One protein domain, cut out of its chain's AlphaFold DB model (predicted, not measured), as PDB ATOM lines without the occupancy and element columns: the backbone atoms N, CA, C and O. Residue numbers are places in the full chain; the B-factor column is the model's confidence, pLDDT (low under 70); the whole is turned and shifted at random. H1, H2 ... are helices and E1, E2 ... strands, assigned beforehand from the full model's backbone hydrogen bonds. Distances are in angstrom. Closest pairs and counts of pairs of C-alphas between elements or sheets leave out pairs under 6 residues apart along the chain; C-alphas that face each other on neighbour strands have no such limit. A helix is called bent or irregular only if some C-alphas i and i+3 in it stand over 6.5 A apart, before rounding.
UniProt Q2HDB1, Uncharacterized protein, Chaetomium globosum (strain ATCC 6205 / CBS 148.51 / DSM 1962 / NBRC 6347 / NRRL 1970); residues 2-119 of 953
ATOM      1  N   ASP A   2     -46.266 -18.455 -35.974       37.47
ATOM      2  CA  ASP A   2     -45.431 -19.382 -35.222       37.47
ATOM      3  C   ASP A   2     -46.335 -20.272 -34.368       37.47
ATOM      4  O   ASP A   2     -47.237 -19.774 -33.694       37.47
ATOM      5  N   THR A   3     -46.155 -21.582 -34.489       37.59
ATOM      6  CA  THR A   3     -46.955 -22.602 -33.798       37.59
ATOM      7  C   THR A   3     -46.072 -23.799 -33.472       37.59
ATOM      8  O   THR A   3     -46.415 -24.947 -33.773       37.59
ATOM      9  N   SER A   4     -44.916 -23.525 -32.865       44.41
ATOM     10  CA  SER A   4     -44.219 -24.506 -32.045       44.41
ATOM     11  C   SER A   4     -45.212 -25.082 -31.031       44.41
ATOM     12  O   SER A   4     -45.722 -24.393 -30.147       44.41
ATOM     13  N   ARG A   5     -45.552 -26.364 -31.190       49.62
ATOM     14  CA  ARG A   5     -46.195 -27.108 -30.104       49.62
ATOM     15  C   ARG A   5     -45.174 -27.176 -28.963       49.62
ATOM     16  O   ARG A   5     -44.013 -27.447 -29.272       49.62
ATOM     17  N   PRO A   6     -45.562 -26.946 -27.695       63.84
ATOM     18  CA  PRO A   6     -44.638 -27.143 -26.586       63.84
ATOM     19  C   PRO A   6     -44.114 -28.580 -26.632       63.84
ATOM     20  O   PRO A   6     -44.890 -29.516 -26.863       63.84
ATOM     21  N   LEU A   7     -42.801 -28.731 -26.466       78.62
ATOM     22  CA  LEU A   7     -42.160 -30.035 -26.374       78.62
ATOM     23  C   LEU A   7     -42.674 -30.713 -25.105       78.62
ATOM     24  O   LEU A   7     -42.536 -30.178 -24.004       78.62
ATOM     25  N   MET A   8     -43.321 -31.865 -25.273       83.81
ATOM     26  CA  MET A   8     -43.686 -32.704 -24.139       83.81
ATOM     27  C   MET A   8     -42.467 -33.560 -23.791       83.81
ATOM     28  O   MET A   8     -41.831 -34.108 -24.691       83.81
ATOM     29  N   THR A   9     -42.145 -33.653 -22.507       87.31
ATOM     30  CA  THR A   9     -41.074 -34.504 -21.979       87.31
ATOM     31  C   THR A   9     -41.688 -35.630 -21.164       87.31
ATOM     32  O   THR A   9     -42.694 -35.436 -20.482       87.31
ATOM     33  N   GLU A  10     -41.073 -36.800 -21.251       87.06
ATOM     34  CA  GLU A  10     -41.392 -37.975 -20.454       87.06
ATOM     35  C   GLU A  10     -40.174 -38.291 -19.584       87.06
ATOM     36  O   GLU A  10     -39.048 -38.268 -20.081       87.06
ATOM     37  N   PHE A  11     -40.389 -38.520 -18.291       89.88
ATOM     38  CA  PHE A  11     -39.338 -38.900 -17.349       89.88
ATOM     39  C   PHE A  11     -39.929 -39.682 -16.176       89.88
ATOM     40  O   PHE A  11     -41.149 -39.755 -16.008       89.88
ATOM     41  N   TYR A  12     -39.042 -40.262 -15.374       90.12
ATOM     42  CA  TYR A  12     -39.393 -41.179 -14.300       90.12
ATOM     43  C   TYR A  12     -38.966 -40.631 -12.942       90.12
ATOM     44  O   TYR A  12     -37.898 -40.026 -12.808       90.12
ATOM     45  N   LEU A  13     -39.832 -40.838 -11.956       93.12
ATOM     46  CA  LEU A  13     -39.643 -40.499 -10.553       93.12
ATOM     47  C   LEU A  13     -39.817 -41.774  -9.728       93.12
ATOM     48  O   LEU A  13     -40.779 -42.508  -9.911       93.12
ATOM     49  N   THR A  14     -38.893 -42.051  -8.825       91.62
ATOM     50  CA  THR A  14     -38.954 -43.173  -7.881       91.62
ATOM     51  C   THR A  14     -38.279 -42.721  -6.589       91.62
ATOM     52  O   THR A  14     -37.624 -41.677  -6.589       91.62
ATOM     53  N   THR A  15     -38.454 -43.454  -5.497       89.94
ATOM     54  CA  THR A  15     -37.759 -43.194  -4.227       89.94
ATOM     55  C   THR A  15     -36.849 -44.376  -3.890       89.94
ATOM     56  O   THR A  15     -36.587 -45.223  -4.742       89.94
ATOM     57  N   LEU A  16     -36.325 -44.433  -2.665       85.19
ATOM     58  CA  LEU A  16     -35.612 -45.613  -2.177       85.19
ATOM     59  C   LEU A  16     -36.566 -46.775  -1.827       85.19
ATOM     60  O   LEU A  16     -36.105 -47.902  -1.647       85.19
ATOM     61  N   TRP A  17     -37.873 -46.511  -1.724       86.69
ATOM     62  CA  TRP A  17     -38.851 -47.403  -1.105       86.69
ATOM     63  C   TRP A  17     -39.952 -47.841  -2.072       86.69
ATOM     64  O   TRP A  17     -40.424 -47.058  -2.899       86.69
ATOM     65  N   THR A  18     -40.447 -49.065  -1.897       86.88
ATOM     66  CA  THR A  18     -41.639 -49.546  -2.601       86.88
ATOM     67  C   THR A  18     -42.875 -48.939  -1.944       86.88
ATOM     68  O   THR A  18     -43.272 -49.338  -0.845       86.88
ATOM     69  N   TYR A  19     -43.474 -47.943  -2.594       90.44
ATOM     70  CA  TYR A  19     -44.668 -47.255  -2.099       90.44
ATOM     71  C   TYR A  19     -45.882 -48.196  -2.049       90.44
ATOM     72  O   TYR A  19     -46.145 -48.959  -2.982       90.44
ATOM     73  N   THR A  20     -46.646 -48.119  -0.958       89.88
ATOM     74  CA  THR A  20     -47.934 -48.816  -0.817       89.88
ATOM     75  C   THR A  20     -48.982 -48.201  -1.751       89.88
ATOM     76  O   THR A  20     -48.812 -47.062  -2.201       89.88
ATOM     77  N   PRO A  21     -50.123 -48.881  -1.999       89.12
ATOM     78  CA  PRO A  21     -51.259 -48.273  -2.688       89.12
ATOM     79  C   PRO A  21     -51.600 -46.887  -2.149       89.12
ATOM     80  O   PRO A  21     -51.629 -45.940  -2.924       89.12
ATOM     81  N   LYS A  22     -51.743 -46.743  -0.824       90.19
ATOM     82  CA  LYS A  22     -52.097 -45.475  -0.175       90.19
ATOM     83  C   LYS A  22     -51.137 -44.345  -0.561       90.19
ATOM     84  O   LYS A  22     -51.601 -43.282  -0.957       90.19
ATOM     85  N   ALA A  23     -49.823 -44.572  -0.505       91.69
ATOM     86  CA  ALA A  23     -48.843 -43.564  -0.912       91.69
ATOM     87  C   ALA A  23     -48.929 -43.219  -2.407       91.69
ATOM     88  O   ALA A  23     -48.760 -42.057  -2.776       91.69
ATOM     89  N   VAL A  24     -49.226 -44.194  -3.271       92.38
ATOM     90  CA  VAL A  24     -49.428 -43.962  -4.710       92.38
ATOM     91  C   VAL A  24     -50.671 -43.109  -4.982       92.38
ATOM     92  O   VAL A  24     -50.583 -42.155  -5.761       92.38
ATOM     93  N   GLU A  25     -51.800 -43.401  -4.324       91.62
ATOM     94  CA  GLU A  25     -53.030 -42.600  -4.440       91.62
ATOM     95  C   GLU A  25     -52.788 -41.156  -3.975       91.62
ATOM     96  O   GLU A  25     -53.133 -40.203  -4.679       91.62
ATOM     97  N   GLU A  26     -52.153 -40.999  -2.810       93.75
ATOM     98  CA  GLU A  26     -51.895 -39.712  -2.159       93.75
ATOM     99  C   GLU A  26     -50.940 -38.834  -2.992       93.75
ATOM    100  O   GLU A  26     -51.243 -37.669  -3.263       93.75
ATOM    101  N   VAL A  27     -49.839 -39.407  -3.501       94.06
ATOM    102  CA  VAL A  27     -48.871 -38.714  -4.376       94.06
ATOM    103  C   VAL A  27     -49.515 -38.244  -5.671       94.06
ATOM    104  O   VAL A  27     -49.321 -37.090  -6.056       94.06
ATOM    105  N   ILE A  28     -50.274 -39.102  -6.363       92.75
ATOM    106  CA  ILE A  28     -50.889 -38.706  -7.637       92.75
ATOM    107  C   ILE A  28     -51.942 -37.625  -7.390       92.75
ATOM    108  O   ILE A  28     -51.905 -36.589  -8.056       92.75
ATOM    109  N   ARG A  29     -52.805 -37.800  -6.380       93.81
ATOM    110  CA  ARG A  29     -53.809 -36.803  -5.980       93.81
ATOM    111  C   ARG A  29     -53.180 -35.434  -5.709       93.81
ATOM    112  O   ARG A  29     -53.687 -34.418  -6.193       93.81
ATOM    113  N   ASP A  30     -52.071 -35.392  -4.977       94.62
ATOM    114  CA  ASP A  30     -51.468 -34.129  -4.545       94.62
ATOM    115  C   ASP A  30     -50.561 -33.497  -5.606       94.62
ATOM    116  O   ASP A  30     -50.471 -32.266  -5.669       94.62
ATOM    117  N   MET A  31     -49.986 -34.291  -6.516       95.00
ATOM    118  CA  MET A  31     -49.325 -33.796  -7.730       95.00
ATOM    119  C   MET A  31     -50.330 -33.243  -8.752       95.00
ATOM    120  O   MET A  31     -50.103 -32.169  -9.323       95.00
ATOM    121  N   GLU A  32     -51.485 -33.890  -8.936       91.69
ATOM    122  CA  GLU A  32     -52.594 -33.353  -9.734       91.69
ATOM    123  C   GLU A  32     -53.173 -32.068  -9.124       91.69
ATOM    124  O   GLU A  32     -53.486 -31.114  -9.848       91.69
ATOM    125  N   ALA A  33     -53.250 -31.978  -7.790       94.00
ATOM    126  CA  ALA A  33     -53.727 -30.788  -7.088       94.00
ATOM    127  C   ALA A  33     -52.879 -29.527  -7.366       94.00
ATOM    128  O   ALA A  33     -53.431 -28.417  -7.341       94.00
ATOM    129  N   LYS A  34     -51.585 -29.675  -7.713       93.81
ATOM    130  CA  LYS A  34     -50.709 -28.569  -8.167       93.81
ATOM    131  C   LYS A  34     -51.129 -27.993  -9.535       93.81
ATOM    132  O   LYS A  34     -50.780 -26.856  -9.845       93.81
ATOM    133  N   LYS A  35     -51.914 -28.734 -10.336       91.12
ATOM    134  CA  LYS A  35     -52.496 -28.326 -11.639       91.12
ATOM    135  C   LYS A  35     -51.471 -27.932 -12.707       91.12
ATOM    136  O   LYS A  35     -51.658 -26.958 -13.441       91.12
ATOM    137  N   PHE A  36     -50.407 -28.720 -12.825       91.94
ATOM    138  CA  PHE A  36     -49.439 -28.606 -13.915       91.94
ATOM    139  C   PHE A  36     -50.122 -28.693 -15.293       91.94
ATOM    140  O   PHE A  36     -50.887 -29.615 -15.579       91.94
ATOM    141  N   GLU A  37     -49.866 -27.716 -16.169       87.06
ATOM    142  CA  GLU A  37     -50.553 -27.613 -17.462       87.06
ATOM    143  C   GLU A  37     -50.195 -28.792 -18.381       87.06
ATOM    144  O   GLU A  37     -49.130 -28.795 -18.999       87.06
ATOM    145  N   ARG A  38     -51.132 -29.740 -18.524       83.69
ATOM    146  CA  ARG A  38     -50.993 -30.961 -19.339       83.69
ATOM    147  C   ARG A  38     -49.871 -31.895 -18.859       83.69
ATOM    148  O   ARG A  38     -49.258 -32.561 -19.691       83.69
ATOM    149  N   ALA A  39     -49.625 -31.940 -17.549       90.25
ATOM    150  CA  ALA A  39     -48.956 -33.084 -16.939       90.25
ATOM    151  C   ALA A  39     -49.933 -34.263 -16.792       90.25
ATOM    152  O   ALA A  39     -51.132 -34.060 -16.612       90.25
ATOM    153  N   GLU A  40     -49.397 -35.474 -16.862       90.19
ATOM    154  CA  GLU A  40     -50.064 -36.746 -16.586       90.19
ATOM    155  C   GLU A  40     -49.109 -37.595 -15.733       90.19
ATOM    156  O   GLU A  40     -47.908 -37.648 -16.029       90.19
ATOM    157  N   PHE A  41     -49.637 -38.214 -14.676       92.00
ATOM    158  CA  PHE A  41     -48.901 -39.020 -13.700       92.00
ATOM    159  C   PHE A  41     -49.472 -40.441 -13.714       92.00
ATOM    160  O   PHE A  41     -50.683 -40.604 -13.597       92.00
ATOM    161  N   VAL A  42     -48.626 -41.457 -13.887       88.25
ATOM    162  CA  VAL A  42     -49.044 -42.871 -13.925       88.25
ATOM    163  C   VAL A  42     -48.043 -43.709 -13.136       88.25
ATOM    164  O   VAL A  42     -46.843 -43.610 -13.385       88.25
ATOM    165  N   TYR A  43     -48.514 -44.535 -12.205       89.81
ATOM    166  CA  TYR A  43     -47.662 -45.444 -11.438       89.81
ATOM    167  C   TYR A  43     -47.480 -46.781 -12.161       89.81
ATOM    168  O   TYR A  43     -48.451 -47.386 -12.614       89.81
ATOM    169  N   ASP A  44     -46.246 -47.261 -12.252       81.62
ATOM    170  CA  ASP A  44     -45.926 -48.576 -12.803       81.62
ATOM    171  C   ASP A  44     -45.632 -49.549 -11.663       81.62
ATOM    172  O   ASP A  44     -44.674 -49.366 -10.906       81.62
ATOM    173  N   ARG A  45     -46.461 -50.584 -11.534       82.25
ATOM    174  CA  ARG A  45     -46.361 -51.555 -10.442       82.25
ATOM    175  C   ARG A  45     -45.154 -52.479 -10.592       82.25
ATOM    176  O   ARG A  45     -44.558 -52.837  -9.585       82.25
ATOM    177  N   ASP A  46     -44.776 -52.820 -11.824       77.44
ATOM    178  CA  ASP A  46     -43.688 -53.770 -12.099       77.44
ATOM    179  C   ASP A  46     -42.295 -53.146 -11.847       77.44
ATOM    180  O   ASP A  46     -41.309 -53.866 -11.693       77.44
ATOM    181  N   TYR A  47     -42.218 -51.809 -11.773       79.56
ATOM    182  CA  TYR A  47     -40.982 -51.034 -11.597       79.56
ATOM    183  C   TYR A  47     -40.976 -50.092 -10.379       79.56
ATOM    184  O   TYR A  47     -39.954 -49.462 -10.113       79.56
ATOM    185  N   SER A  48     -42.089 -49.977  -9.645       85.88
ATOM    186  CA  SER A  48     -42.264 -49.066  -8.496       85.88
ATOM    187  C   SER A  48     -41.840 -47.611  -8.772       85.88
ATOM    188  O   SER A  48     -41.175 -46.951  -7.968       85.88
ATOM    189  N   TRP A  49     -42.218 -47.092  -9.945       90.38
ATOM    190  CA  TRP A  49     -41.936 -45.712 -10.357       90.38
ATOM    191  C   TRP A  49     -43.197 -44.959 -10.801       90.38
ATOM    192  O   TRP A  49     -44.187 -45.535 -11.249       90.38
ATOM    193  N   PHE A  50     -43.149 -43.636 -10.718       90.75
ATOM    194  CA  PHE A  50     -44.113 -42.731 -11.323       90.75
ATOM    195  C   PHE A  50     -43.567 -42.266 -12.672       90.75
ATOM    196  O   PHE A  50     -42.581 -41.526 -12.757       90.75
ATOM    197  N   LYS A  51     -44.239 -42.680 -13.742       88.19
ATOM    198  CA  LYS A  51     -44.095 -42.081 -15.063       88.19
ATOM    199  C   LYS A  51     -44.738 -40.701 -15.044       88.19
ATOM    200  O   LYS A  51     -45.930 -40.584 -14.759       88.19
ATOM    201  N   VAL A  52     -43.989 -39.677 -15.446       91.31
ATOM    202  CA  VAL A  52     -44.546 -38.344 -15.700       91.31
ATOM    203  C   VAL A  52     -44.457 -37.995 -17.175       91.31
ATOM    204  O   VAL A  52     -43.486 -38.310 -17.865       91.31
ATOM    205  N   SER A  53     -45.490 -37.341 -17.692       88.44
ATOM    206  CA  SER A  53     -45.520 -36.806 -19.054       88.44
ATOM    207  C   SER A  53     -46.088 -35.390 -19.033       88.44
ATOM    208  O   SER A  53     -47.280 -35.207 -18.824       88.44
ATOM    209  N   CYS A  54     -45.234 -34.381 -19.208       91.50
ATOM    210  CA  CYS A  54     -45.565 -32.962 -19.013       91.50
ATOM    211  C   CYS A  54     -44.925 -32.073 -20.091       91.50
ATOM    212  O   CYS A  54     -44.319 -32.576 -21.039       91.50
ATOM    213  N   ARG A  55     -45.034 -30.744 -19.972       90.38
ATOM    214  CA  ARG A  55     -44.229 -29.825 -20.795       90.38
ATOM    215  C   ARG A  55     -42.773 -29.815 -20.320       90.38
ATOM    216  O   ARG A  55     -42.510 -29.934 -19.128       90.38
ATOM    217  N   GLU A  56     -41.833 -29.614 -21.239       90.94
ATOM    218  CA  GLU A  56     -40.402 -29.474 -20.928       90.94
ATOM    219  C   GLU A  56     -40.109 -28.401 -19.862       90.94
ATOM    220  O   GLU A  56     -39.314 -28.635 -18.959       90.94
ATOM    221  N   ASP A  57     -40.810 -27.266 -19.893       92.81
ATOM    222  CA  ASP A  57     -40.632 -26.157 -18.945       92.81
ATOM    223  C   ASP A  57     -41.286 -26.375 -17.564       92.81
ATOM    224  O   ASP A  57     -41.407 -25.438 -16.779       92.81
ATOM    225  N   GLN A  58     -41.709 -27.607 -17.260       94.31
ATOM    226  CA  GLN A  58     -42.287 -28.012 -15.969       94.31
ATOM    227  C   GLN A  58     -41.484 -29.113 -15.261       94.31
ATOM    228  O   GLN A  58     -41.781 -29.420 -14.109       94.31
ATOM    229  N   VAL A  59     -40.491 -29.712 -15.931       93.38
ATOM    230  CA  VAL A  59     -39.781 -30.917 -15.463       93.38
ATOM    231  C   VAL A  59     -39.172 -30.718 -14.072       93.38
ATOM    232  O   VAL A  59     -39.381 -31.549 -13.190       93.38
ATOM    233  N   ASP A  60     -38.469 -29.608 -13.850       93.44
ATOM    234  CA  ASP A  60     -37.731 -29.387 -12.600       93.44
ATOM    235  C   ASP A  60     -38.636 -28.974 -11.426       93.44
ATOM    236  O   ASP A  60     -38.404 -29.414 -10.303       93.44
ATOM    237  N   GLU A  61     -39.722 -28.232 -11.673       95.50
ATOM    238  CA  GLU A  61     -40.735 -27.940 -10.641       95.50
ATOM    239  C   GLU A  61     -41.502 -29.212 -10.245       95.50
ATOM    240  O   GLU A  61     -41.764 -29.438  -9.069       95.50
ATOM    241  N   ILE A  62     -41.823 -30.084 -11.206       96.00
ATOM    242  CA  ILE A  62     -42.459 -31.378 -10.923       96.00
ATOM    243  C   ILE A  62     -41.528 -32.275 -10.099       96.00
ATOM    244  O   ILE A  62     -41.975 -32.857  -9.111       96.00
ATOM    245  N   ARG A  63     -40.242 -32.363 -10.469       95.31
ATOM    246  CA  ARG A  63     -39.223 -33.065  -9.668       95.31
ATOM    247  C   ARG A  63     -39.182 -32.501  -8.250       95.31
ATOM    248  O   ARG A  63     -39.302 -33.264  -7.301       95.31
ATOM    249  N   TRP A  64     -39.102 -31.179  -8.103       94.56
ATOM    250  CA  TRP A  64     -39.069 -30.504  -6.805       94.56
ATOM    251  C   TRP A  64     -40.309 -30.787  -5.941       94.56
ATOM    252  O   TRP A  64     -40.160 -31.159  -4.779       94.56
ATOM    253  N   GLN A  65     -41.525 -30.691  -6.491       96.00
ATOM    254  CA  GLN A  65     -42.753 -31.015  -5.746       96.00
ATOM    255  C   GLN A  65     -42.816 -32.497  -5.337       96.00
ATOM    256  O   GLN A  65     -43.269 -32.789  -4.233       96.00
ATOM    257  N   PHE A  66     -42.324 -33.420  -6.170       95.69
ATOM    258  CA  PHE A  66     -42.221 -34.838  -5.808       95.69
ATOM    259  C   PHE A  66     -41.191 -35.074  -4.693       95.69
ATOM    260  O   PHE A  66     -41.487 -35.797  -3.748       95.69
ATOM    261  N   CYS A  67     -40.024 -34.421  -4.742       93.38
ATOM    262  CA  CYS A  67     -39.031 -34.479  -3.661       93.38
ATOM    263  C   CYS A  67     -39.590 -33.970  -2.323       93.38
ATOM    264  O   CYS A  67     -39.216 -34.489  -1.275       93.38
ATOM    265  N   LEU A  68     -40.468 -32.959  -2.348       93.62
ATOM    266  CA  LEU A  68     -41.134 -32.458  -1.144       93.62
ATOM    267  C   LEU A  68     -42.155 -33.462  -0.593       93.62
ATOM    268  O   LEU A  68     -42.099 -33.745   0.593       93.62
ATOM    269  N   LEU A  69     -43.015 -34.045  -1.438       93.81
ATOM    270  CA  LEU A  69     -43.977 -35.076  -1.008       93.81
ATOM    271  C   LEU A  69     -43.277 -36.345  -0.490       93.81
ATOM    272  O   LEU A  69     -43.715 -36.936   0.489       93.81
ATOM    273  N   ALA A  70     -42.166 -36.750  -1.113       91.81
ATOM    274  CA  ALA A  70     -41.361 -37.874  -0.641       91.81
ATOM    275  C   ALA A  70     -40.721 -37.598   0.731       91.81
ATOM    276  O   ALA A  70     -40.690 -38.492   1.568       91.81
ATOM    277  N   ARG A  71     -40.264 -36.361   0.986       90.81
ATOM    278  CA  ARG A  71     -39.789 -35.949   2.318       90.81
ATOM    279  C   ARG A  71     -40.918 -35.896   3.340       90.81
ATOM    280  O   ARG A  71     -40.735 -36.415   4.423       90.81
ATOM    281  N   GLU A  72     -42.078 -35.354   2.980       92.12
ATOM    282  CA  GLU A  72     -43.260 -35.298   3.855       92.12
ATOM    283  C   GLU A  72     -43.680 -36.709   4.314       92.12
ATOM    284  O   GLU A  72     -43.931 -36.913   5.497       92.12
ATOM    285  N   PHE A  73     -43.635 -37.712   3.426       90.25
ATOM    286  CA  PHE A  73     -43.922 -39.108   3.788       90.25
ATOM    287  C   PHE A  73     -42.784 -39.804   4.552       90.25
ATOM    288  O   PHE A  73     -43.071 -40.668   5.372       90.25
ATOM    289  N   GLU A  74     -41.510 -39.489   4.292       88.25
ATOM    290  CA  GLU A  74     -40.402 -40.014   5.108       88.25
ATOM    291  C   GLU A  74     -40.433 -39.419   6.523       88.25
ATOM    292  O   GLU A  74     -40.374 -40.175   7.490       88.25
ATOM    293  N   ASP A  75     -40.574 -38.098   6.648       89.31
ATOM    294  CA  ASP A  75     -40.588 -37.369   7.920       89.31
ATOM    295  C   ASP A  75     -41.765 -37.832   8.806       89.31
ATOM    296  O   ASP A  75     -41.530 -38.214   9.953       89.31
ATOM    297  N   ASP A  76     -42.996 -37.912   8.268       88.06
ATOM    298  CA  ASP A  76     -44.169 -38.465   8.980       88.06
ATOM    299  C   ASP A  76     -43.908 -39.902   9.481       88.06
ATOM    300  O   ASP A  76     -44.294 -40.272  10.591       88.06
ATOM    301  N   VAL A  77     -43.243 -40.734   8.670       87.75
ATOM    302  CA  VAL A  77     -42.978 -42.146   8.987       87.75
ATOM    303  C   VAL A  77     -41.875 -42.312  10.029       87.75
ATOM    304  O   VAL A  77     -41.986 -43.194  10.884       87.75
ATOM    305  N   PHE A  78     -40.842 -41.471  10.019       85.56
ATOM    306  CA  PHE A  78     -39.838 -41.480  11.080       85.56
ATOM    307  C   PHE A  78     -40.397 -40.918  12.399       85.56
ATOM    308  O   PHE A  78     -40.188 -41.556  13.431       85.56
ATOM    309  N   ASP A  79     -41.169 -39.824  12.386       87.62
ATOM    310  CA  ASP A  79     -41.749 -39.237  13.610       87.62
ATOM    311  C   ASP A  79     -42.769 -40.176  14.302       87.62
ATOM    312  O   ASP A  79     -42.744 -40.298  15.532       87.62
ATOM    313  N   ASP A  80     -43.631 -40.879  13.551       84.31
ATOM    314  CA  ASP A  80     -44.636 -41.804  14.116       84.31
ATOM    315  C   ASP A  80     -44.137 -43.261  14.283       84.31
ATOM    316  O   ASP A  80     -44.824 -44.070  14.918       84.31
ATOM    317  N   SER A  81     -42.999 -43.670  13.698       82.81
ATOM    318  CA  SER A  81     -42.585 -45.094  13.653       82.81
ATOM    319  C   SER A  81     -41.071 -45.385  13.733       82.81
ATOM    320  O   SER A  81     -40.657 -46.490  13.370       82.81
ATOM    321  N   GLU A  82     -40.227 -44.486  14.261       83.25
ATOM    322  CA  GLU A  82     -38.769 -44.721  14.414       83.25
ATOM    323  C   GLU A  82     -38.426 -46.080  15.070       83.25
ATOM    324  O   GLU A  82     -37.617 -46.841  14.530       83.25
ATOM    325  N   GLU A  83     -39.079 -46.437  16.189       82.62
ATOM    326  CA  GLU A  83     -38.855 -47.718  16.890       82.62
ATOM    327  C   GLU A  83     -39.265 -48.950  16.059       82.62
ATOM    328  O   GLU A  83     -38.760 -50.054  16.300       82.62
ATOM    329  N   ASP A  84     -40.148 -48.788  15.068       82.62
ATOM    330  CA  ASP A  84     -40.587 -49.860  14.171       82.62
ATOM    331  C   ASP A  84     -39.728 -49.977  12.900       82.62
ATOM    332  O   ASP A  84     -39.526 -51.097  12.424       82.62
ATOM    333  N   LEU A  85     -39.103 -48.891  12.443       83.94
ATOM    334  CA  LEU A  85     -38.184 -48.860  11.294       83.94
ATOM    335  C   LEU A  85     -36.743 -49.243  11.661       83.94
ATOM    336  O   LEU A  85     -36.066 -49.943  10.902       83.94
ATOM    337  N   LEU A  86     -36.255 -48.778  12.816       87.44
ATOM    338  CA  LEU A  86     -34.847 -48.872  13.202       87.44
ATOM    339  C   LEU A  86     -34.583 -49.961  14.248       87.44
ATOM    340  O   LEU A  86     -35.366 -50.237  15.158       87.44
ATOM    341  N   SER A  87     -33.428 -50.598  14.115       86.56
ATOM    342  CA  SER A  87     -32.844 -51.501  15.101       86.56
ATOM    343  C   SER A  87     -32.215 -50.708  16.253       86.56
ATOM    344  O   SER A  87     -31.902 -49.528  16.123       86.56
ATOM    345  N   LEU A  88     -31.942 -51.375  17.381       85.88
ATOM    346  CA  LEU A  88     -31.348 -50.766  18.589       85.88
ATOM    347  C   LEU A  88     -29.941 -50.150  18.399       85.88
ATOM    348  O   LEU A  88     -29.406 -49.557  19.336       85.88
ATOM    349  N   ASP A  89     -29.324 -50.318  17.230       86.38
ATOM    350  CA  ASP A  89     -28.049 -49.717  16.826       86.38
ATOM    351  C   ASP A  89     -28.199 -48.576  15.794       86.38
ATOM    352  O   ASP A  89     -27.192 -48.038  15.336       86.38
ATOM    353  N   GLY A  90     -29.434 -48.197  15.447       81.31
ATOM    354  CA  GLY A  90     -29.749 -47.182  14.437       81.31
ATOM    355  C   GLY A  90     -29.721 -47.687  12.990       81.31
ATOM    356  O   GLY A  90     -29.864 -46.884  12.072       81.31
ATOM    357  N   SER A  91     -29.532 -48.991  12.751       85.00
ATOM    358  CA  SER A  91     -29.643 -49.569  11.405       85.00
ATOM    359  C   SER A  91     -31.098 -49.862  11.027       85.00
ATOM    360  O   SER A  91     -31.875 -50.328  11.858       85.00
ATOM    361  N   LEU A  92     -31.477 -49.632   9.766       82.12
ATOM    362  CA  LEU A  92     -32.781 -50.056   9.238       82.12
ATOM    363  C   LEU A  92     -32.989 -51.562   9.447       82.12
ATOM    364  O   LEU A  92     -32.104 -52.370   9.146       82.12
ATOM    365  N   LYS A  93     -34.160 -51.943   9.968       84.44
ATOM    366  CA  LYS A  93     -34.549 -53.354  10.070       84.44
ATOM    367  C   LYS A  93     -34.646 -53.954   8.662       84.44
ATOM    368  O   LYS A  93     -35.109 -53.276   7.755       84.44
ATOM    369  N   PRO A  94     -34.268 -55.230   8.465       77.25
ATOM    370  CA  PRO A  94     -34.211 -55.844   7.136       77.25
ATOM    371  C   PRO A  94     -35.583 -56.093   6.487       77.25
ATOM    372  O   PRO A  94     -35.620 -56.522   5.344       77.25
ATOM    373  N   SER A  95     -36.676 -55.882   7.222       79.06
ATOM    374  CA  SER A  95     -38.056 -55.960   6.746       79.06
ATOM    375  C   SER A  95     -38.942 -55.159   7.703       79.06
ATOM    376  O   SER A  95     -38.888 -55.399   8.916       79.06
ATOM    377  N   PHE A  96     -39.769 -54.257   7.182       81.44
ATOM    378  CA  PHE A  96     -40.780 -53.519   7.940       81.44
ATOM    379  C   PHE A  96     -42.035 -53.309   7.081       81.44
ATOM    380  O   PHE A  96     -41.953 -53.227   5.856       81.44
ATOM    381  N   GLU A  97     -43.190 -53.214   7.736       72.88
ATOM    382  CA  GLU A  97     -44.469 -52.861   7.116       72.88
ATOM    383  C   GLU A  97     -44.888 -51.491   7.659       72.88
ATOM    384  O   GLU A  97     -45.147 -51.352   8.854       72.88
ATOM    385  N   ASN A  98     -44.941 -50.474   6.797       85.88
ATOM    386  CA  ASN A  98     -45.497 -49.161   7.117       85.88
ATOM    387  C   ASN A  98     -46.689 -48.863   6.185       85.88
ATOM    388  O   ASN A  98     -46.807 -49.441   5.105       85.88
ATOM    389  N   GLU A  99     -47.596 -47.973   6.598       84.44
ATOM    390  CA  GLU A  99     -48.791 -47.629   5.815       84.44
ATOM    391  C   GLU A  99     -48.462 -46.947   4.471       84.44
ATOM    392  O   GLU A  99     -49.261 -47.024   3.536       84.44
ATOM    393  N   TRP A 100     -47.290 -46.310   4.353       87.00
ATOM    394  CA  TRP A 100     -46.868 -45.549   3.174       87.00
ATOM    395  C   TRP A 100     -45.843 -46.275   2.293       87.00
ATOM    396  O   TRP A 100     -45.908 -46.165   1.068       87.00
ATOM    397  N   PHE A 101     -44.910 -47.045   2.861       85.44
ATOM    398  CA  PHE A 101     -43.906 -47.759   2.065       85.44
ATOM    399  C   PHE A 101     -43.348 -49.030   2.722       85.44
ATOM    400  O   PHE A 101     -43.480 -49.265   3.921       85.44
ATOM    401  N   THR A 102     -42.725 -49.864   1.890       82.69
ATOM    402  CA  THR A 102     -42.133 -51.167   2.228       82.69
ATOM    403  C   THR A 102     -40.746 -51.309   1.592       82.69
ATOM    404  O   THR A 102     -40.418 -50.604   0.635       82.69
ATOM    405  N   GLN A 103     -39.915 -52.200   2.143       74.62
ATOM    406  CA  GLN A 103     -38.552 -52.461   1.652       74.62
ATOM    407  C   GLN A 103     -38.452 -53.690   0.724       74.62
ATOM    408  O   GLN A 103     -37.565 -53.735  -0.127       74.62
ATOM    409  N   ASP A 104     -39.353 -54.661   0.879       70.75
ATOM    410  CA  ASP A 104     -39.463 -55.865   0.045       70.75
ATOM    411  C   ASP A 104     -40.652 -55.754  -0.934       70.75
ATOM    412  O   ASP A 104     -41.443 -54.811  -0.862       70.75
ATOM    413  N   ASP A 105     -40.812 -56.742  -1.828       62.41
ATOM    414  CA  ASP A 105     -42.060 -56.937  -2.585       62.41
ATOM    415  C   ASP A 105     -43.264 -56.971  -1.613       62.41
ATOM    416  O   ASP A 105     -43.227 -57.726  -0.632       62.41
ATOM    417  N   PRO A 106     -44.345 -56.204  -1.859       60.69
ATOM    418  CA  PRO A 106     -45.433 -56.068  -0.898       60.69
ATOM    419  C   PRO A 106     -46.122 -57.421  -0.630       60.69
ATOM    420  O   PRO A 106     -46.438 -58.146  -1.582       60.69
ATOM    421  N   PRO A 107     -46.402 -57.773   0.645       60.91
ATOM    422  CA  PRO A 107     -47.111 -59.001   0.991       60.91
ATOM    423  C   PRO A 107     -48.442 -59.136   0.232       60.91
ATOM    424  O   PRO A 107     -49.140 -58.141   0.052       60.91
ATOM    425  N   PRO A 108     -48.868 -60.353  -0.161       59.00
ATOM    426  CA  PRO A 108     -50.047 -60.552  -1.013       59.00
ATOM    427  C   PRO A 108     -51.403 -60.212  -0.360       59.00
ATOM    428  O   PRO A 108     -52.424 -60.299  -1.039       59.00
ATOM    429  N   ASP A 109     -51.422 -59.851   0.929       60.84
ATOM    430  CA  ASP A 109     -52.591 -59.300   1.635       60.84
ATOM    431  C   ASP A 109     -52.602 -57.751   1.668       60.84
ATOM    432  O   ASP A 109     -53.614 -57.154   2.042       60.84
ATOM    433  N   VAL A 110     -51.516 -57.078   1.255       63.38
ATOM    434  CA  VAL A 110     -51.542 -55.637   0.955       63.38
ATOM    435  C   VAL A 110     -52.379 -55.443  -0.309       63.38
ATOM    436  O   VAL A 110     -52.237 -56.184  -1.281       63.38
ATOM    437  N   GLY A 111     -53.281 -54.458  -0.287       66.94
ATOM    438  CA  GLY A 111     -54.179 -54.190  -1.410       66.94
ATOM    439  C   GLY A 111     -53.430 -53.942  -2.723       66.94
ATOM    440  O   GLY A 111     -52.279 -53.511  -2.737       66.94
ATOM    441  N   GLU A 112     -54.093 -54.188  -3.850       77.44
ATOM    442  CA  GLU A 112     -53.551 -53.770  -5.142       77.44
ATOM    443  C   GLU A 112     -53.787 -52.263  -5.331       77.44
ATOM    444  O   GLU A 112     -54.827 -51.744  -4.926       77.44
ATOM    445  N   VAL A 113     -52.825 -51.564  -5.941       79.44
ATOM    446  CA  VAL A 113     -52.997 -50.167  -6.379       79.44
ATOM    447  C   VAL A 113     -54.219 -50.097  -7.299       79.44
ATOM    448  O   VAL A 113     -54.312 -50.917  -8.218       79.44
ATOM    449  N   ASP A 114     -55.145 -49.151  -7.081       79.38
ATOM    450  CA  ASP A 114     -56.313 -49.007  -7.961       79.38
ATOM    451  C   ASP A 114     -55.836 -48.817  -9.409       79.38
ATOM    452  O   ASP A 114     -54.998 -47.959  -9.710       79.38
ATOM    453  N   GLU A 115     -56.369 -49.643 -10.315       76.88
ATOM    454  CA  GLU A 115     -55.955 -49.684 -11.712       76.88
ATOM    455  C   GLU A 115     -56.068 -48.320 -12.417       76.88
ATOM    456  O   GLU A 115     -55.415 -48.127 -13.444       76.88
ATOM    457  N   GLN A 116     -56.877 -47.381 -11.902       78.62
ATOM    458  CA  GLN A 116     -56.953 -46.008 -12.417       78.62
ATOM    459  C   GLN A 116     -55.604 -45.271 -12.336       78.62
ATOM    460  O   GLN A 116     -55.254 -44.543 -13.260       78.62
ATOM    461  N   TYR A 117     -54.805 -45.510 -11.292       81.88
ATOM    462  CA  TYR A 117     -53.495 -44.874 -11.101       81.88
ATOM    463  C   TYR A 117     -52.385 -45.523 -11.938       81.88
ATOM    464  O   TYR A 117     -51.369 -44.890 -12.231       81.88
ATOM    465  N   CYS A 118     -52.595 -46.767 -12.376       80.75
ATOM    466  CA  CYS A 118     -51.692 -47.510 -13.257       80.75
ATOM    467  C   CYS A 118     -52.053 -47.392 -14.751       80.75
ATOM    468  O   CYS A 118     -51.559 -48.164 -15.577       80.75
ATOM    469  N   ARG A 119     -52.932 -46.451 -15.129       83.25
ATOM    470  CA  ARG A 119     -53.403 -46.261 -16.510       83.25
ATOM    471  C   ARG A 119     -53.332 -44.787 -16.931       83.25
ATOM    472  O   ARG A 119     -53.676 -43.914 -16.147       83.25
TER     473      ARG A 119
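What this domain is: This is residues 2 to 119 of the 953 residues of an uncharacterized protein of Chaetomium globosum (strain ATCC 6205 / CBS 148.51 / DSM 1962 / NBRC 6347 / NRRL 1970) (UniProt Q2HDB1). A small three-stranded antiparallel sheet, in the order E1, E3, E2, has two helices over one face, and the longer one, H2, runs on well past the sheet. From the far end of H2 a long stretch with no named element, residues 86 to 119, folds back. The 118 printed residues hold E1, H1, E2, E3 and H2 in that order, a mixed class of helices and strands. The whole is only just compact, close to loose, with a radius of gyration of the C-alphas of 16.2 A and spans of 64 by 27 by 20 A, a rod.

How they stand to each other: In the sheet, E3, residues 49 to 55, is the inner strand. E1, residues 8 to 13, is its antiparallel neighbour at 157 degrees, with N 9 and O 54 2.8 A apart, within hydrogen-bond range. E2, residues 40 to 44, forms a hairpin with E3, with N 51 and O 42 at 2.8 A. H1, residues 21 to 33, is on the sheet at a height of 9.7 A, and its C-alpha 28 is 6.4 A from C-alpha 41 of E2, the closest pair. H2, residues 56 to 85, is on the same face, at a height of 10.6 A, over E1 and E3. H1 and H2 touch, closest at the C-alphas of Val 27 and Leu 69, 7.0 A, and run opposite ways at a tilt of 38 degrees, only just steep. E1, H1 and E2 form a split strand-helix-strand unit, E3 lying between its two strands, with a right-handed crossover. Every O i to N i+4 pair is within hydrogen-bond range in H1, and 22 of 26 are in H2.

Where its parts are: E1 begins at C-alpha 8 (-43.686, -32.704, -24.139) and is 16.2 A long; E2 is 13.1 A, E3 19.1 A and H1 18.2 A. H2 is 37.7 A, ends at C-alpha 85 (-38.184, -48.860, 11.294), has a kink of 65 degrees near residue 79, and is irregular, with C-alphas 80 and 83 8.7 A apart.

The domain as a whole: The C-alphas of Asp 2 and Leu 88, 63.9 A apart, are the two farthest apart. The printed part has no cut, and no link between named elements is long. Residues 18 to 19 pair antiparallel with residues 101 to 102. Mean pLDDT of the printed part is 84.3; residues 2 to 6 and 105 to 111 are under 70.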